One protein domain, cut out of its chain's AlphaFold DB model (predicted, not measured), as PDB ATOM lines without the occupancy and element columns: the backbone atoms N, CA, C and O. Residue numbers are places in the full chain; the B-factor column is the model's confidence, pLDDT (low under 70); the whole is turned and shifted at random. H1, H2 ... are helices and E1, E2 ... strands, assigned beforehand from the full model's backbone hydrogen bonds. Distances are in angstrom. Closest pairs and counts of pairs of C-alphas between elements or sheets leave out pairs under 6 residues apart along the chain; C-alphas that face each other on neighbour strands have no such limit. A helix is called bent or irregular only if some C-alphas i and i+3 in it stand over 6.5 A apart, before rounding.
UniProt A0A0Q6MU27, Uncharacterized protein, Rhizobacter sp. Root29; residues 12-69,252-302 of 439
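AT A GLANCE: This is residues 12 to 69 and 252 to 302 of the 439 residues of an uncharacterized protein of Rhizobacter sp. Root29 (UniProt A0A0Q6MU27). The longest helix by residues, H6, is bent into two arms beside a helix H3 that runs through the middle: H6b and H4 lie side by side on one side of H3, while H6a runs off from H3's beginning at about a right angle, with the short H5 near its far end. H1 crosses the opposite side of H3, and H2 folds back on H3's beginning. The printed part has 109 residues, in the order H1 H2 H3 E1 H4 H5 H6, mostly helix. It is compact, with a radius of gyration of the C-alphas of 14.4 A and spans of 44 by 34 by 27 A.

HOW THE PARTS SIT: Look first at H6, residues 274 to 301, assigned as one helix by its hydrogen bonds but bent: C-alphas 286 and 289 are 7.3 A apart, and its arms H6a, residues 274 to 286, and H6b, residues 289 to 301, stand at a steep tilt of 56 degrees. H6a touches the hub H3, residues 42 to 64, about perpendicular at 88 degrees, with C-alphas 45 and 285 closest at 5.5 A. H4, residues 252 to 261, touches H6b at a shallow tilt of 24 degrees, opposite ways; the closest C-alphas, 256 and 295, are 5.2 A apart. H4 also touches H3, closest at C-alphas 59 and 253, 5.5 A. H1, residues 19 to 30, touches H3 at a steep tilt of 57 degrees, with C-alphas 21 and 54 closest at 5.2 A; H1 is apart from H4. H2, residues 33 to 39, and H3 form a helical hairpin, closest at C-alphas 37 and 44, 4.2 A. H5, residues 268 to 271, touches H6a only at the corner, closest at C-alphas 270 and 277, 5.0 A. In H1, H2, H3, H4, H6a and H6b every O i to N i+4 pair is within hydrogen-bond range; H5 is too short for one.

IN THESE COORDINATES: Find C-alpha 42 at (149.326, 47.571, 12.940); from there H3 runs 32.9 A to C-alpha 64. E1, residues 67 to 69, pairs with no named strand. H6a measures 18.5 A and H6b 18.0 A, ending at C-alpha 301, (133.769, 60.454, 37.220); H1 measures 16.0 A and H4 14.1 A.

THE WHOLE: The farthest C-alphas, of Gly 41 and Cys 69, are 44.8 A apart. Residues 70 to 251 are not printed, and C-alphas 69 and 252 stand 21.5 A apart across the cut. No link printed whole is long. Look for pLDDT under 70 at residues 31 to 43 and 265 to 266.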
ATOM      1  N   LYS A  12     109.368  41.559  22.043       85.69
ATOM      2  CA  LYS A  12     109.582  41.278  20.611       85.69
ATOM      3  C   LYS A  12     110.827  41.937  20.011       85.69
ATOM      4  O   LYS A  12     111.271  41.512  18.947       85.69
ATOM      5  N   ASP A  13     111.328  42.990  20.645       89.31
ATOM      6  CA  ASP A  13     112.474  43.774  20.185       89.31
ATOM      7  C   ASP A  13     113.751  43.409  20.968       89.31
ATOM      8  O   ASP A  13     114.837  43.894  20.645       89.31
ATOM      9  N   TYR A  14     113.639  42.531  21.973       90.88
ATOM     10  CA  TYR A  14     114.767  42.054  22.760       90.88
ATOM     11  C   TYR A  14     115.739  41.216  21.927       90.88
ATOM     12  O   TYR A  14     115.371  40.281  21.209       90.88
ATOM     13  N   SER A  15     117.023  41.523  22.090       92.38
ATOM     14  CA  SER A  15     118.124  40.730  21.563       92.38
ATOM     15  C   SER A  15     119.140  40.507  22.673       92.38
ATOM     16  O   SER A  15     119.635  41.466  23.264       92.38
ATOM     17  N   GLY A  16     119.436  39.237  22.953       89.81
ATOM     18  CA  GLY A  16     120.402  38.880  23.983       89.81
ATOM     19  C   GLY A  16     121.806  39.375  23.658       89.81
ATOM     20  O   GLY A  16     122.175  39.540  22.488       89.81
ATOM     21  N   LEU A  17     122.599  39.581  24.708       90.94
ATOM     22  CA  LEU A  17     123.979  40.010  24.564       90.94
ATOM     23  C   LEU A  17     124.781  38.962  23.786       90.94
ATOM     24  O   LEU A  17     124.829  37.781  24.139       90.94
ATOM     25  N   ASN A  18     125.434  39.382  22.705       93.25
ATOM     26  CA  ASN A  18     126.269  38.472  21.937       93.25
ATOM     27  C   ASN A  18     127.582  38.179  22.688       93.25
ATOM     28  O   ASN A  18     128.494  39.010  22.738       93.25
ATOM     29  N   TYR A  19     127.689  36.955  23.213       90.31
ATOM     30  CA  TYR A  19     128.835  36.447  23.978       90.31
ATOM     31  C   TYR A  19     130.192  36.573  23.270       90.31
ATOM     32  O   TYR A  19     131.220  36.606  23.944       90.31
ATOM     33  N   ALA A  20     130.233  36.687  21.937       91.31
ATOM     34  CA  ALA A  20     131.482  36.929  21.217       91.31
ATOM     35  C   ALA A  20     132.110  38.285  21.586       91.31
ATOM     36  O   ALA A  20     133.334  38.379  21.688       91.31
ATOM     37  N   TYR A  21     131.294  39.318  21.831       91.25
ATOM     38  CA  TYR A  21     131.795  40.620  22.278       91.25
ATOM     39  C   TYR A  21     132.291  40.569  23.724       91.25
ATOM     40  O   TYR A  21     133.344  41.132  24.012       91.25
ATOM     41  N   ILE A  22     131.609  39.829  24.607       88.25
ATOM     42  CA  ILE A  22     132.068  39.615  25.992       88.25
ATOM     43  C   ILE A  22     133.414  38.888  25.997       88.25
ATOM     44  O   ILE A  22     134.359  39.334  26.641       88.25
ATOM     45  N   ALA A  23     133.532  37.797  25.235       87.94
ATOM     46  CA  ALA A  23     134.772  37.034  25.126       87.94
ATOM     47  C   ALA A  23     135.928  37.893  24.587       87.94
ATOM     48  O   ALA A  23     137.052  37.788  25.076       87.94
ATOM     49  N   LEU A  24     135.651  38.773  23.617       87.88
ATOM     50  CA  LEU A  24     136.630  39.728  23.102       87.88
ATOM     51  C   LEU A  24     137.072  40.730  24.180       87.88
ATOM     52  O   LEU A  24     138.273  40.950  24.330       87.88
ATOM     53  N   LEU A  25     136.140  41.301  24.951       87.38
ATOM     54  CA  LEU A  25     136.474  42.204  26.058       87.38
ATOM     55  C   LEU A  25     137.314  41.495  27.127       87.38
ATOM     56  O   LEU A  25     138.376  42.004  27.483       87.38
ATOM     57  N   LEU A  26     136.901  40.299  27.565       85.25
ATOM     58  CA  LEU A  26     137.640  39.489  28.541       85.25
ATOM     59  C   LEU A  26     139.053  39.159  28.063       85.25
ATOM     60  O   LEU A  26     140.003  39.259  28.836       85.25
ATOM     61  N   ALA A  27     139.219  38.774  26.796       83.56
ATOM     62  CA  ALA A  27     140.531  38.445  26.241       83.56
ATOM     63  C   ALA A  27     141.481  39.656  26.253       83.56
ATOM     64  O   ALA A  27     142.671  39.509  26.533       83.56
ATOM     65  N   VAL A  28     140.960  40.858  25.985       80.25
ATOM     66  CA  VAL A  28     141.757  42.093  25.993       80.25
ATOM     67  C   VAL A  28     142.092  42.539  27.418       80.25
ATOM     68  O   VAL A  28     143.229  42.941  27.670       80.25
ATOM     69  N   THR A  29     141.153  42.451  28.364       75.62
ATOM     70  CA  THR A  29     141.378  42.888  29.752       75.62
ATOM     71  C   THR A  29     142.278  41.923  30.527       75.62
ATOM     72  O   THR A  29     143.229  42.362  31.171       75.62
ATOM     73  N   SER A  30     142.057  40.610  30.408       72.19
ATOM     74  CA  SER A  30     142.834  39.588  31.133       72.19
ATOM     75  C   SER A  30     144.279  39.433  30.643       72.19
ATOM     76  O   SER A  30     145.161  39.084  31.423       72.19
ATOM     77  N   GLY A  31     144.562  39.738  29.374       62.25
ATOM     78  CA  GLY A  31     145.903  39.614  28.794       62.25
ATOM     79  C   GLY A  31     146.872  40.765  29.097       62.25
ATOM     80  O   GLY A  31     147.921  40.836  28.460       62.25
ATOM     81  N   GLY A  32     146.520  41.722  29.972       58.03
ATOM     82  CA  GLY A  32     147.246  43.003  30.085       58.03
ATOM     83  C   GLY A  32     147.175  43.828  28.788       58.03
ATOM     84  O   GLY A  32     148.052  44.645  28.487       58.03
ATOM     85  N   GLY A  33     146.142  43.561  27.980       54.66
ATOM     86  CA  GLY A  33     146.125  43.775  26.541       54.66
ATOM     87  C   GLY A  33     146.162  45.230  26.115       54.66
ATOM     88  O   GLY A  33     146.710  45.502  25.060       54.66
ATOM     89  N   ILE A  34     145.693  46.190  26.914       56.88
ATOM     90  CA  ILE A  34     145.729  47.605  26.500       56.88
ATOM     91  C   ILE A  34     147.178  48.064  26.258       56.88
ATOM     92  O   ILE A  34     147.465  48.695  25.243       56.88
ATOM     93  N   PHE A  35     148.121  47.662  27.116       55.88
ATOM     94  CA  PHE A  35     149.538  47.991  26.938       55.88
ATOM     95  C   PHE A  35     150.205  47.170  25.825       55.88
ATOM     96  O   PHE A  35     150.967  47.721  25.028       55.88
ATOM     97  N   ALA A  36     149.887  45.877  25.712       56.75
ATOM     98  CA  ALA A  36     150.427  45.024  24.649       56.75
ATOM     99  C   ALA A  36     149.944  45.465  23.252       56.75
ATOM    100  O   ALA A  36     150.726  45.510  22.300       56.75
ATOM    101  N   VAL A  37     148.682  45.879  23.146       57.78
ATOM    102  CA  VAL A  37     148.041  46.387  21.929       57.78
ATOM    103  C   VAL A  37     148.702  47.680  21.454       57.78
ATOM    104  O   VAL A  37     148.960  47.824  20.264       57.78
ATOM    105  N   LEU A  38     149.077  48.586  22.360       57.78
ATOM    106  CA  LEU A  38     149.799  49.809  21.983       57.78
ATOM    107  C   LEU A  38     151.228  49.531  21.476       57.78
ATOM    108  O   LEU A  38     151.759  50.310  20.689       57.78
ATOM    109  N   SER A  39     151.834  48.405  21.868       61.94
ATOM    110  CA  SER A  39     153.202  48.032  21.469       61.94
ATOM    111  C   SER A  39     153.308  47.226  20.160       61.94
ATOM    112  O   SER A  39     154.384  47.156  19.570       61.94
ATOM    113  N   ALA A  40     152.208  46.644  19.663       59.44
ATOM    114  CA  ALA A  40     152.220  45.640  18.587       59.44
ATOM    115  C   ALA A  40     152.060  46.189  17.146       59.44
ATOM    116  O   ALA A  40     151.785  45.431  16.209       59.44
ATOM    117  N   GLY A  41     152.208  47.500  16.926       69.62
ATOM    118  CA  GLY A  41     152.094  48.109  15.593       69.62
ATOM    119  C   GLY A  41     150.693  47.960  14.971       69.62
ATOM    120  O   GLY A  41     149.681  48.148  15.642       69.62
ATOM    121  N   PHE A  42     150.606  47.626  13.675       64.06
ATOM    122  CA  PHE A  42     149.326  47.571  12.940       64.06
ATOM    123  C   PHE A  42     148.324  46.551  13.511       64.06
ATOM    124  O   PHE A  42     147.123  46.819  13.531       64.06
ATOM    125  N   GLY A  43     148.801  45.405  14.018       68.31
ATOM    126  CA  GLY A  43     147.946  44.410  14.679       68.31
ATOM    127  C   GLY A  43     147.292  44.954  15.952       68.31
ATOM    128  O   GLY A  43     146.127  44.671  16.221       68.31
ATOM    129  N   GLY A  44     148.008  45.824  16.666       75.56
ATOM    130  CA  GLY A  44     147.490  46.569  17.805       75.56
ATOM    131  C   GLY A  44     146.328  47.491  17.436       75.56
ATOM    132  O   GLY A  44     145.265  47.448  18.045       75.56
ATOM    133  N   LEU A  45     146.470  48.271  16.365       71.25
ATOM    134  CA  LEU A  45     145.417  49.201  15.942       71.25
ATOM    135  C   LEU A  45     144.096  48.491  15.603       71.25
ATOM    136  O   LEU A  45     143.020  48.986  15.940       71.25
ATOM    137  N   VAL A  46     144.171  47.316  14.968       74.25
ATOM    138  CA  VAL A  46     142.984  46.503  14.658       74.25
ATOM    139  C   VAL A  46     142.343  45.954  15.933       74.25
ATOM    140  O   VAL A  46     141.122  46.033  16.071       74.25
ATOM    141  N   ALA A  47     143.145  45.444  16.871       81.06
ATOM    142  CA  ALA A  47     142.652  44.937  18.151       81.06
ATOM    143  C   ALA A  47     141.988  46.042  18.988       81.06
ATOM    144  O   ALA A  47     140.926  45.819  19.563       81.06
ATOM    145  N   LEU A  48     142.557  47.250  18.994       82.62
ATOM    146  CA  LEU A  48     142.006  48.397  19.712       82.62
ATOM    147  C   LEU A  48     140.672  48.867  19.123       82.62
ATOM    148  O   LEU A  48     139.720  49.102  19.861       82.62
ATOM    149  N   ALA A  49     140.574  48.965  17.796       81.94
ATOM    150  CA  ALA A  49     139.315  49.319  17.147       81.94
ATOM    151  C   ALA A  49     138.222  48.268  17.413       81.94
ATOM    152  O   ALA A  49     137.081  48.629  17.691       81.94
ATOM    153  N   ALA A  50     138.574  46.978  17.371       84.38
ATOM    154  CA  ALA A  50     137.651  45.896  17.706       84.38
ATOM    155  C   ALA A  50     137.213  45.950  19.179       84.38
ATOM    156  O   ALA A  50     136.038  45.749  19.469       84.38
ATOM    157  N   PHE A  51     138.133  46.271  20.092       87.62
ATOM    158  CA  PHE A  51     137.838  46.459  21.510       87.62
ATOM    159  C   PHE A  51     136.864  47.617  21.750       87.62
ATOM    160  O   PHE A  51     135.874  47.433  22.447       87.62
ATOM    161  N   LEU A  52     137.100  48.789  21.150       88.94
ATOM    162  CA  LEU A  52     136.217  49.952  21.310       88.94
ATOM    163  C   LEU A  52     134.808  49.685  20.768       88.94
ATOM    164  O   LEU A  52     133.831  50.084  21.394       88.94
ATOM    165  N   GLU A  53     134.693  48.982  19.638       88.75
ATOM    166  CA  GLU A  53     133.391  48.582  19.091       88.75
ATOM    167  C   GLU A  53     132.688  47.563  19.996       88.75
ATOM    168  O   GLU A  53     131.490  47.682  20.242       88.75
ATOM    169  N   ALA A  54     133.428  46.590  20.534       91.19
ATOM    170  CA  ALA A  54     132.889  45.625  21.487       91.19
ATOM    171  C   ALA A  54     132.399  46.304  22.767       91.19
ATOM    172  O   ALA A  54     131.302  46.008  23.234       91.19
ATOM    173  N   LEU A  55     133.180  47.247  23.295       92.62
ATOM    174  CA  LEU A  55     132.823  48.023  24.473       92.62
ATOM    175  C   LEU A  55     131.577  48.867  24.203       92.62
ATOM    176  O   LEU A  55     130.635  48.819  24.985       92.62
ATOM    177  N   ARG A  56     131.520  49.568  23.061       93.06
ATOM    178  CA  ARG A  56     130.333  50.328  22.649       93.06
ATOM    179  C   ARG A  56     129.098  49.438  22.557       93.06
ATOM    180  O   ARG A  56     128.042  49.828  23.038       93.06
ATOM    181  N   TYR A  57     129.220  48.265  21.936       94.00
ATOM    182  CA  TYR A  57     128.114  47.319  21.801       94.00
ATOM    183  C   TYR A  57     127.596  46.859  23.168       94.00
ATOM    184  O   TYR A  57     126.388  46.900  23.395       94.00
ATOM    185  N   VAL A  58     128.495  46.470  24.078       94.25
ATOM    186  CA  VAL A  58     128.127  46.037  25.434       94.25
ATOM    187  C   VAL A  58     127.486  47.180  26.215       94.25
ATOM    188  O   VAL A  58     126.414  46.983  26.767       94.25
ATOM    189  N   LEU A  59     128.069  48.381  26.203       95.75
ATOM    190  CA  LEU A  59     127.506  49.545  26.895       95.75
ATOM    191  C   LEU A  59     126.137  49.943  26.335       95.75
ATOM    192  O   LEU A  59     125.205  50.176  27.093       95.75
ATOM    193  N   ASN A  60     125.976  49.956  25.010       95.69
ATOM    194  CA  ASN A  60     124.679  50.214  24.389       95.69
ATOM    195  C   ASN A  60     123.649  49.147  24.769       95.69
ATOM    196  O   ASN A  60     122.480  49.465  24.957       95.69
ATOM    197  N   TRP A  61     124.061  47.883  24.874       95.38
ATOM    198  CA  TRP A  61     123.182  46.832  25.370       95.38
ATOM    199  C   TRP A  61     122.824  47.052  26.845       95.38
ATOM    200  O   TRP A  61     121.643  47.030  27.155       95.38
ATOM    201  N   LEU A  62     123.784  47.359  27.724       94.50
ATOM    202  CA  LEU A  62     123.522  47.660  29.140       94.50
ATOM    203  C   LEU A  62     122.512  48.805  29.304       94.50
ATOM    204  O   LEU A  62     121.556  48.673  30.057       94.50
ATOM    205  N   VAL A  63     122.676  49.892  28.545       95.19
ATOM    206  CA  VAL A  63     121.827  51.089  28.659       95.19
ATOM    207  C   VAL A  63     120.469  50.914  27.963       95.19
ATOM    208  O   VAL A  63     119.459  51.415  28.452       95.19
ATOM    209  N   HIS A  64     120.409  50.222  26.818       95.25
ATOM    210  CA  HIS A  64     119.227  50.248  25.941       95.25
ATOM    211  C   HIS A  64     118.632  48.890  25.562       95.25
ATOM    212  O   HIS A  64     117.632  48.866  24.853       95.25
ATOM    213  N   GLY A  65     119.242  47.768  25.942       92.19
ATOM    214  CA  GLY A  65     118.831  46.434  25.482       92.19
ATOM    215  C   GLY A  65     118.791  45.345  26.554       92.19
ATOM    216  O   GLY A  65     118.204  44.294  26.303       92.19
ATOM    217  N   LYS A  66     119.391  45.590  27.724       93.00
ATOM    218  CA  LYS A  66     119.470  44.675  28.870       93.00
ATOM    219  C   LYS A  66     118.093  44.427  29.485       93.00
ATOM    220  O   LYS A  66     117.787  43.300  29.867       93.00
ATOM    221  N   LEU A  67     117.247  45.452  29.533       92.56
ATOM    222  CA  LEU A  67     115.968  45.409  30.235       92.56
ATOM    223  C   LEU A  67     114.809  45.155  29.268       92.56
ATOM    224  O   LEU A  67     114.700  45.816  28.235       92.56
ATOM    225  N   ILE A  68     113.892  44.256  29.626       89.75
ATOM    226  CA  ILE A  68     112.622  44.050  28.918       89.75
ATOM    227  C   ILE A  68     111.492  44.702  29.711       89.75
ATOM    228  O   ILE A  68     111.335  44.477  30.905       89.75
ATOM    229  N   CYS A  69     110.675  45.506  29.047       88.88
ATOM    230  CA  CYS A  69     109.569  46.215  29.667       88.88
ATOM    231  C   CYS A  69     108.473  45.247  30.150       88.88
ATOM    232  O   CYS A  69     107.910  44.493  29.352       88.88
ATOM    233  N   ARG A 252     127.592  54.937  35.152       94.81
ATOM    234  CA  ARG A 252     128.827  54.469  34.506       94.81
ATOM    235  C   ARG A 252     128.595  53.942  33.091       94.81
ATOM    236  O   ARG A 252     129.280  54.446  32.192       94.81
ATOM    237  N   PRO A 253     127.640  53.027  32.813       95.62
ATOM    238  CA  PRO A 253     127.423  52.553  31.450       95.62
ATOM    239  C   PRO A 253     127.042  53.683  30.486       95.62
ATOM    240  O   PRO A 253     127.539  53.741  29.359       95.62
ATOM    241  N   HIS A 254     126.193  54.604  30.946       96.12
ATOM    242  CA  HIS A 254     125.710  55.736  30.162       96.12
ATOM    243  C   HIS A 254     126.828  56.728  29.837       96.12
ATOM    244  O   HIS A 254     127.022  57.084  28.674       96.12
ATOM    245  N   ASP A 255     127.606  57.142  30.833       95.75
ATOM    246  CA  ASP A 255     128.662  58.139  30.657       95.75
ATOM    247  C   ASP A 255     129.814  57.595  29.806       95.75
ATOM    248  O   ASP A 255     130.364  58.305  28.958       95.75
ATOM    249  N   MET A 256     130.152  56.311  29.967       95.38
ATOM    250  CA  MET A 256     131.118  55.639  29.097       95.38
ATOM    251  C   MET A 256     130.614  55.532  27.658       95.38
ATOM    252  O   MET A 256     131.389  55.757  26.722       95.38
ATOM    253  N   LEU A 257     129.333  55.202  27.460       95.38
ATOM    254  CA  LEU A 257     128.731  55.149  26.129       95.38
ATOM    255  C   LEU A 257     128.752  56.533  25.480       95.38
ATOM    256  O   LEU A 257     129.255  56.671  24.368       95.38
ATOM    257  N   ALA A 258     128.313  57.567  26.196       94.38
ATOM    258  CA  ALA A 258     128.342  58.948  25.726       94.38
ATOM    259  C   ALA A 258     129.765  59.394  25.347       94.38
ATOM    260  O   ALA A 258     129.964  60.027  24.305       94.38
ATOM    261  N   ALA A 259     130.777  59.006  26.133       93.81
ATOM    262  CA  ALA A 259     132.177  59.263  25.810       93.81
ATOM    263  C   ALA A 259     132.619  58.570  24.509       93.81
ATOM    264  O   ALA A 259     133.334  59.181  23.718       93.81
ATOM    265  N   LEU A 260     132.184  57.332  24.244       92.00
ATOM    266  CA  LEU A 260     132.463  56.632  22.980       92.00
ATOM    267  C   LEU A 260     131.732  57.262  21.789       92.00
ATOM    268  O   LEU A 260     132.297  57.363  20.696       92.00
ATOM    269  N   GLU A 261     130.484  57.684  21.982       90.44
ATOM    270  CA  GLU A 261     129.632  58.240  20.928       90.44
ATOM    271  C   GLU A 261     129.962  59.685  20.561       90.44
ATOM    272  O   GLU A 261     129.693  60.104  19.431       90.44
ATOM    273  N   GLY A 262     130.633  60.420  21.453       87.12
ATOM    274  CA  GLY A 262     131.190  61.742  21.164       87.12
ATOM    275  C   GLY A 262     132.211  61.751  20.018       87.12
ATOM    276  O   GLY A 262     132.547  62.816  19.497       87.12
ATOM    277  N   PHE A 263     132.680  60.578  19.579       84.88
ATOM    278  CA  PHE A 263     133.620  60.441  18.477       84.88
ATOM    279  C   PHE A 263     132.975  59.828  17.218       84.88
ATOM    280  O   PHE A 263     132.217  58.857  17.283       84.88
ATOM    281  N   PRO A 264     133.309  60.330  16.014       73.00
ATOM    282  CA  PRO A 264     132.603  60.003  14.774       73.00
ATOM    283  C   PRO A 264     133.039  58.664  14.144       73.00
ATOM    284  O   PRO A 264     133.363  58.603  12.959       73.00
ATOM    285  N   PHE A 265     133.046  57.561  14.896       68.19
ATOM    286  CA  PHE A 265     133.569  56.274  14.403       68.19
ATOM    287  C   PHE A 265     132.584  55.434  13.580       68.19
ATOM    288  O   PHE A 265     132.985  54.455  12.955       68.19
ATOM    289  N   GLY A 266     131.306  55.821  13.524       63.00
ATOM    290  CA  GLY A 266     130.240  54.997  12.933       63.00
ATOM    291  C   GLY A 266     129.353  55.686  11.898       63.00
ATOM    292  O   GLY A 266     128.357  55.097  11.472       63.00
ATOM    293  N   GLY A 267     129.683  56.918  11.496       74.62
ATOM    294  CA  GLY A 267     128.859  57.696  10.570       74.62
ATOM    295  C   GLY A 267     128.585  56.951   9.259       74.62
ATOM    296  O   GLY A 267     129.393  56.137   8.805       74.62
ATOM    297  N   SER A 268     127.459  57.253   8.605       82.06
ATOM    298  CA  SER A 268     127.078  56.647   7.314       82.06
ATOM    299  C   SER A 268     128.192  56.743   6.258       82.06
ATOM    300  O   SER A 268     128.326  55.861   5.412       82.06
ATOM    301  N   PHE A 269     129.049  57.766   6.359       84.00
ATOM    302  CA  PHE A 269     130.273  57.927   5.576       84.00
ATOM    303  C   PHE A 269     131.227  56.726   5.677       84.00
ATOM    304  O   PHE A 269     131.654  56.214   4.644       84.00
ATOM    305  N   CYS A 270     131.492  56.217   6.884       83.00
ATOM    306  CA  CYS A 270     132.401  55.092   7.127       83.00
ATOM    307  C   CYS A 270     131.876  53.757   6.581       83.00
ATOM    308  O   CYS A 270     132.624  52.785   6.504       83.00
ATOM    309  N   LYS A 271     130.597  53.685   6.187       84.00
ATOM    310  CA  LYS A 271     129.968  52.471   5.648       84.00
ATOM    311  C   LYS A 271     129.923  52.435   4.113       84.00
ATOM    312  O   LYS A 271     129.630  51.375   3.565       84.00
ATOM    313  N   LYS A 272     130.248  53.535   3.412       90.00
ATOM    314  CA  LYS A 272     130.022  53.679   1.956       90.00
ATOM    315  C   LYS A 272     130.855  52.742   1.077       90.00
ATOM    316  O   LYS A 272     130.317  52.158   0.145       90.00
ATOM    317  N   ASN A 273     132.164  52.629   1.307       92.81
ATOM    318  CA  ASN A 273     133.059  51.810   0.476       92.81
ATOM    319  C   ASN A 273     134.327  51.386   1.241       92.81
ATOM    320  O   ASN A 273     134.540  51.781   2.385       92.81
ATOM    321  N   TRP A 274     135.176  50.559   0.625       90.81
ATOM    322  CA  TRP A 274     136.386  50.037   1.275       90.81
ATOM    323  C   TRP A 274     137.382  51.140   1.678       90.81
ATOM    324  O   TRP A 274     138.016  51.031   2.724       90.81
ATOM    325  N   PHE A 275     137.486  52.215   0.889       87.81
ATOM    326  CA  PHE A 275     138.406  53.323   1.152       87.81
ATOM    327  C   PHE A 275     137.957  54.154   2.358       87.81
ATOM    328  O   PHE A 275     138.736  54.386   3.275       87.81
ATOM    329  N   THR A 276     136.682  54.541   2.410       85.94
ATOM    330  CA  THR A 276     136.097  55.253   3.563       85.94
ATOM    331  C   THR A 276     136.164  54.418   4.841       85.94
ATOM    332  O   THR A 276     136.508  54.953   5.890       85.94
ATOM    333  N   LYS A 277     135.957  53.095   4.750       84.44
ATOM    334  CA  LYS A 277     136.204  52.163   5.864       84.44
ATOM    335  C   LYS A 277     137.657  52.211   6.339       84.44
ATOM    336  O   LYS A 277     137.895  52.256   7.542       84.44
ATOM    337  N   LEU A 278     138.622  52.199   5.418       83.00
ATOM    338  CA  LEU A 278     140.045  52.272   5.753       83.00
ATOM    339  C   LEU A 278     140.408  53.612   6.406       83.00
ATOM    340  O   LEU A 278     141.057  53.614   7.447       83.00
ATOM    341  N   VAL A 279     139.949  54.734   5.844       86.00
ATOM    342  CA  VAL A 279     140.175  56.074   6.410       86.00
ATOM    343  C   VAL A 279     139.590  56.169   7.814       86.00
ATOM    344  O   VAL A 279     140.292  56.590   8.728       86.00
ATOM    345  N   CYS A 280     138.352  55.713   8.021       86.00
ATOM    346  CA  CYS A 280     137.753  55.717   9.352       86.00
ATOM    347  C   CYS A 280     138.531  54.831  10.327       86.00
ATOM    348  O   CYS A 280     138.773  55.263  11.441       86.00
ATOM    349  N   ARG A 281     139.022  53.656   9.906       80.94
ATOM    350  CA  ARG A 281     139.894  52.820  10.753       80.94
ATOM    351  C   ARG A 281     141.189  53.529  11.147       80.94
ATOM    352  O   ARG A 281     141.598  53.415  12.295       80.94
ATOM    353  N   ILE A 282     141.820  54.258  10.225       82.50
ATOM    354  CA  ILE A 282     143.042  55.027  10.510       82.50
ATOM    355  C   ILE A 282     142.739  56.167  11.487       82.50
ATOM    356  O   ILE A 282     143.452  56.330  12.471       82.50
ATOM    357  N   VAL A 283     141.667  56.926  11.257       85.69
ATOM    358  CA  VAL A 283     141.255  58.015  12.155       85.69
ATOM    359  C   VAL A 283     140.885  57.470  13.535       85.69
ATOM    360  O   VAL A 283     141.356  58.003  14.535       85.69
ATOM    361  N   SER A 284     140.121  56.377  13.607       82.69
ATOM    362  CA  SER A 284     139.815  55.673  14.856       82.69
ATOM    363  C   SER A 284     141.073  55.247  15.586       82.69
ATOM    364  O   SER A 284     141.188  55.503  16.775       82.69
ATOM    365  N   ALA A 285     142.035  54.654  14.884       80.75
ATOM    366  CA  ALA A 285     143.307  54.246  15.463       80.75
ATOM    367  C   ALA A 285     144.102  55.430  16.041       80.75
ATOM    368  O   ALA A 285     144.626  55.327  17.146       80.75
ATOM    369  N   ILE A 286     144.164  56.555  15.319       85.12
ATOM    370  CA  ILE A 286     144.861  57.772  15.767       85.12
ATOM    371  C   ILE A 286     144.164  58.389  16.985       85.12
ATOM    372  O   ILE A 286     144.832  58.829  17.916       85.12
ATOM    373  N   LEU A 287     142.830  58.423  16.986       88.81
ATOM    374  CA  LEU A 287     142.045  59.013  18.069       88.81
ATOM    375  C   LEU A 287     141.853  58.069  19.259       88.81
ATOM    376  O   LEU A 287     141.487  58.534  20.334       88.81
ATOM    377  N   ALA A 288     142.117  56.770  19.113       86.19
ATOM    378  CA  ALA A 288     141.834  55.781  20.144       86.19
ATOM    379  C   ALA A 288     142.447  56.098  21.523       86.19
ATOM    380  O   ALA A 288     141.740  55.905  22.508       86.19
ATOM    381  N   PRO A 289     143.678  56.636  21.659       86.50
ATOM    382  CA  PRO A 289     144.191  57.056  22.966       86.50
ATOM    383  C   PRO A 289     143.348  58.158  23.624       86.50
ATOM    384  O   PRO A 289     143.124  58.118  24.830       86.50
ATOM    385  N   VAL A 290     142.845  59.115  22.836       91.12
ATOM    386  CA  VAL A 290     141.967  60.195  23.322       91.12
ATOM    387  C   VAL A 290     140.618  59.628  23.755       91.12
ATOM    388  O   VAL A 290     140.099  60.000  24.802       91.12
ATOM    389  N   VAL A 291     140.080  58.682  22.986       90.81
ATOM    390  CA  VAL A 291     138.818  57.992  23.291       90.81
ATOM    391  C   VAL A 291     138.943  57.179  24.568       90.81
ATOM    392  O   VAL A 291     138.105  57.297  25.451       90.81
ATOM    393  N   LEU A 292     140.007  56.385  24.699       90.06
ATOM    394  CA  LEU A 292     140.275  55.606  25.904       90.06
ATOM    395  C   LEU A 292     140.459  56.511  27.121       90.06
ATOM    396  O   LEU A 292     139.950  56.185  28.187       90.06
ATOM    397  N   ALA A 293     141.139  57.651  26.972       91.19
ATOM    398  CA  ALA A 293     141.252  58.633  28.044       91.19
ATOM    399  C   ALA A 293     139.882  59.217  28.424       91.19
ATOM    400  O   ALA A 293     139.587  59.333  29.608       91.19
ATOM    401  N   ALA A 294     139.023  59.532  27.449       93.38
ATOM    402  CA  ALA A 294     137.665  60.010  27.704       93.38
ATOM    403  C   ALA A 294     136.803  58.950  28.411       93.38
ATOM    404  O   ALA A 294     136.138  59.268  29.391       93.38
ATOM    405  N   VAL A 295     136.872  57.688  27.976       92.94
ATOM    406  CA  VAL A 295     136.182  56.558  28.617       92.94
ATOM    407  C   VAL A 295     136.711  56.314  30.028       92.94
ATOM    408  O   VAL A 295     135.920  56.115  30.940       92.94
ATOM    409  N   ALA A 296     138.026  56.375  30.247       91.06
ATOM    410  CA  ALA A 296     138.618  56.232  31.576       91.06
ATOM    411  C   ALA A 296     138.243  57.397  32.504       91.06
ATOM    412  O   ALA A 296     138.036  57.196  33.697       91.06
ATOM    413  N   LEU A 297     138.125  58.615  31.969       93.12
ATOM    414  CA  LEU A 297     137.618  59.761  32.720       93.12
ATOM    415  C   LEU A 297     136.129  59.612  33.042       93.12
ATOM    416  O   LEU A 297     135.744  59.952  34.153       93.12
ATOM    417  N   ALA A 298     135.314  59.099  32.116       93.88
ATOM    418  CA  ALA A 298     133.910  58.773  32.370       93.88
ATOM    419  C   ALA A 298     133.788  57.683  33.445       93.88
ATOM    420  O   ALA A 298     133.062  57.859  34.416       93.88
ATOM    421  N   TRP A 299     134.604  56.628  33.357       92.94
ATOM    422  CA  TRP A 299     134.736  55.621  34.409       92.94
ATOM    423  C   TRP A 299     135.131  56.247  35.745       92.94
ATOM    424  O   TRP A 299     134.559  55.916  36.762       92.94
ATOM    425  N   ALA A 300     136.094  57.162  35.800       91.06
ATOM    426  CA  ALA A 300     136.529  57.733  37.077       91.06
ATOM    427  C   ALA A 300     135.554  58.771  37.663       91.06
ATOM    428  O   ALA A 300     135.630  59.068  38.853       91.06
ATOM    429  N   ARG A 301     134.696  59.375  36.832       92.38
ATOM    430  CA  ARG A 301     133.769  60.454  37.220       92.38
ATOM    431  C   ARG A 301     132.322  60.006  37.357       92.38
ATOM    432  O   ARG A 301     131.501  60.846  37.721       92.38
ATOM    433  N   ASN A 302     132.021  58.748  37.035       90.38
ATOM    434  CA  ASN A 302     130.674  58.228  37.188       90.38
ATOM    435  C   ASN A 302     130.180  58.470  38.619       90.38
ATOM    436  O   ASN A 302     130.944  58.478  39.586       90.38
TER     437      ASN A 302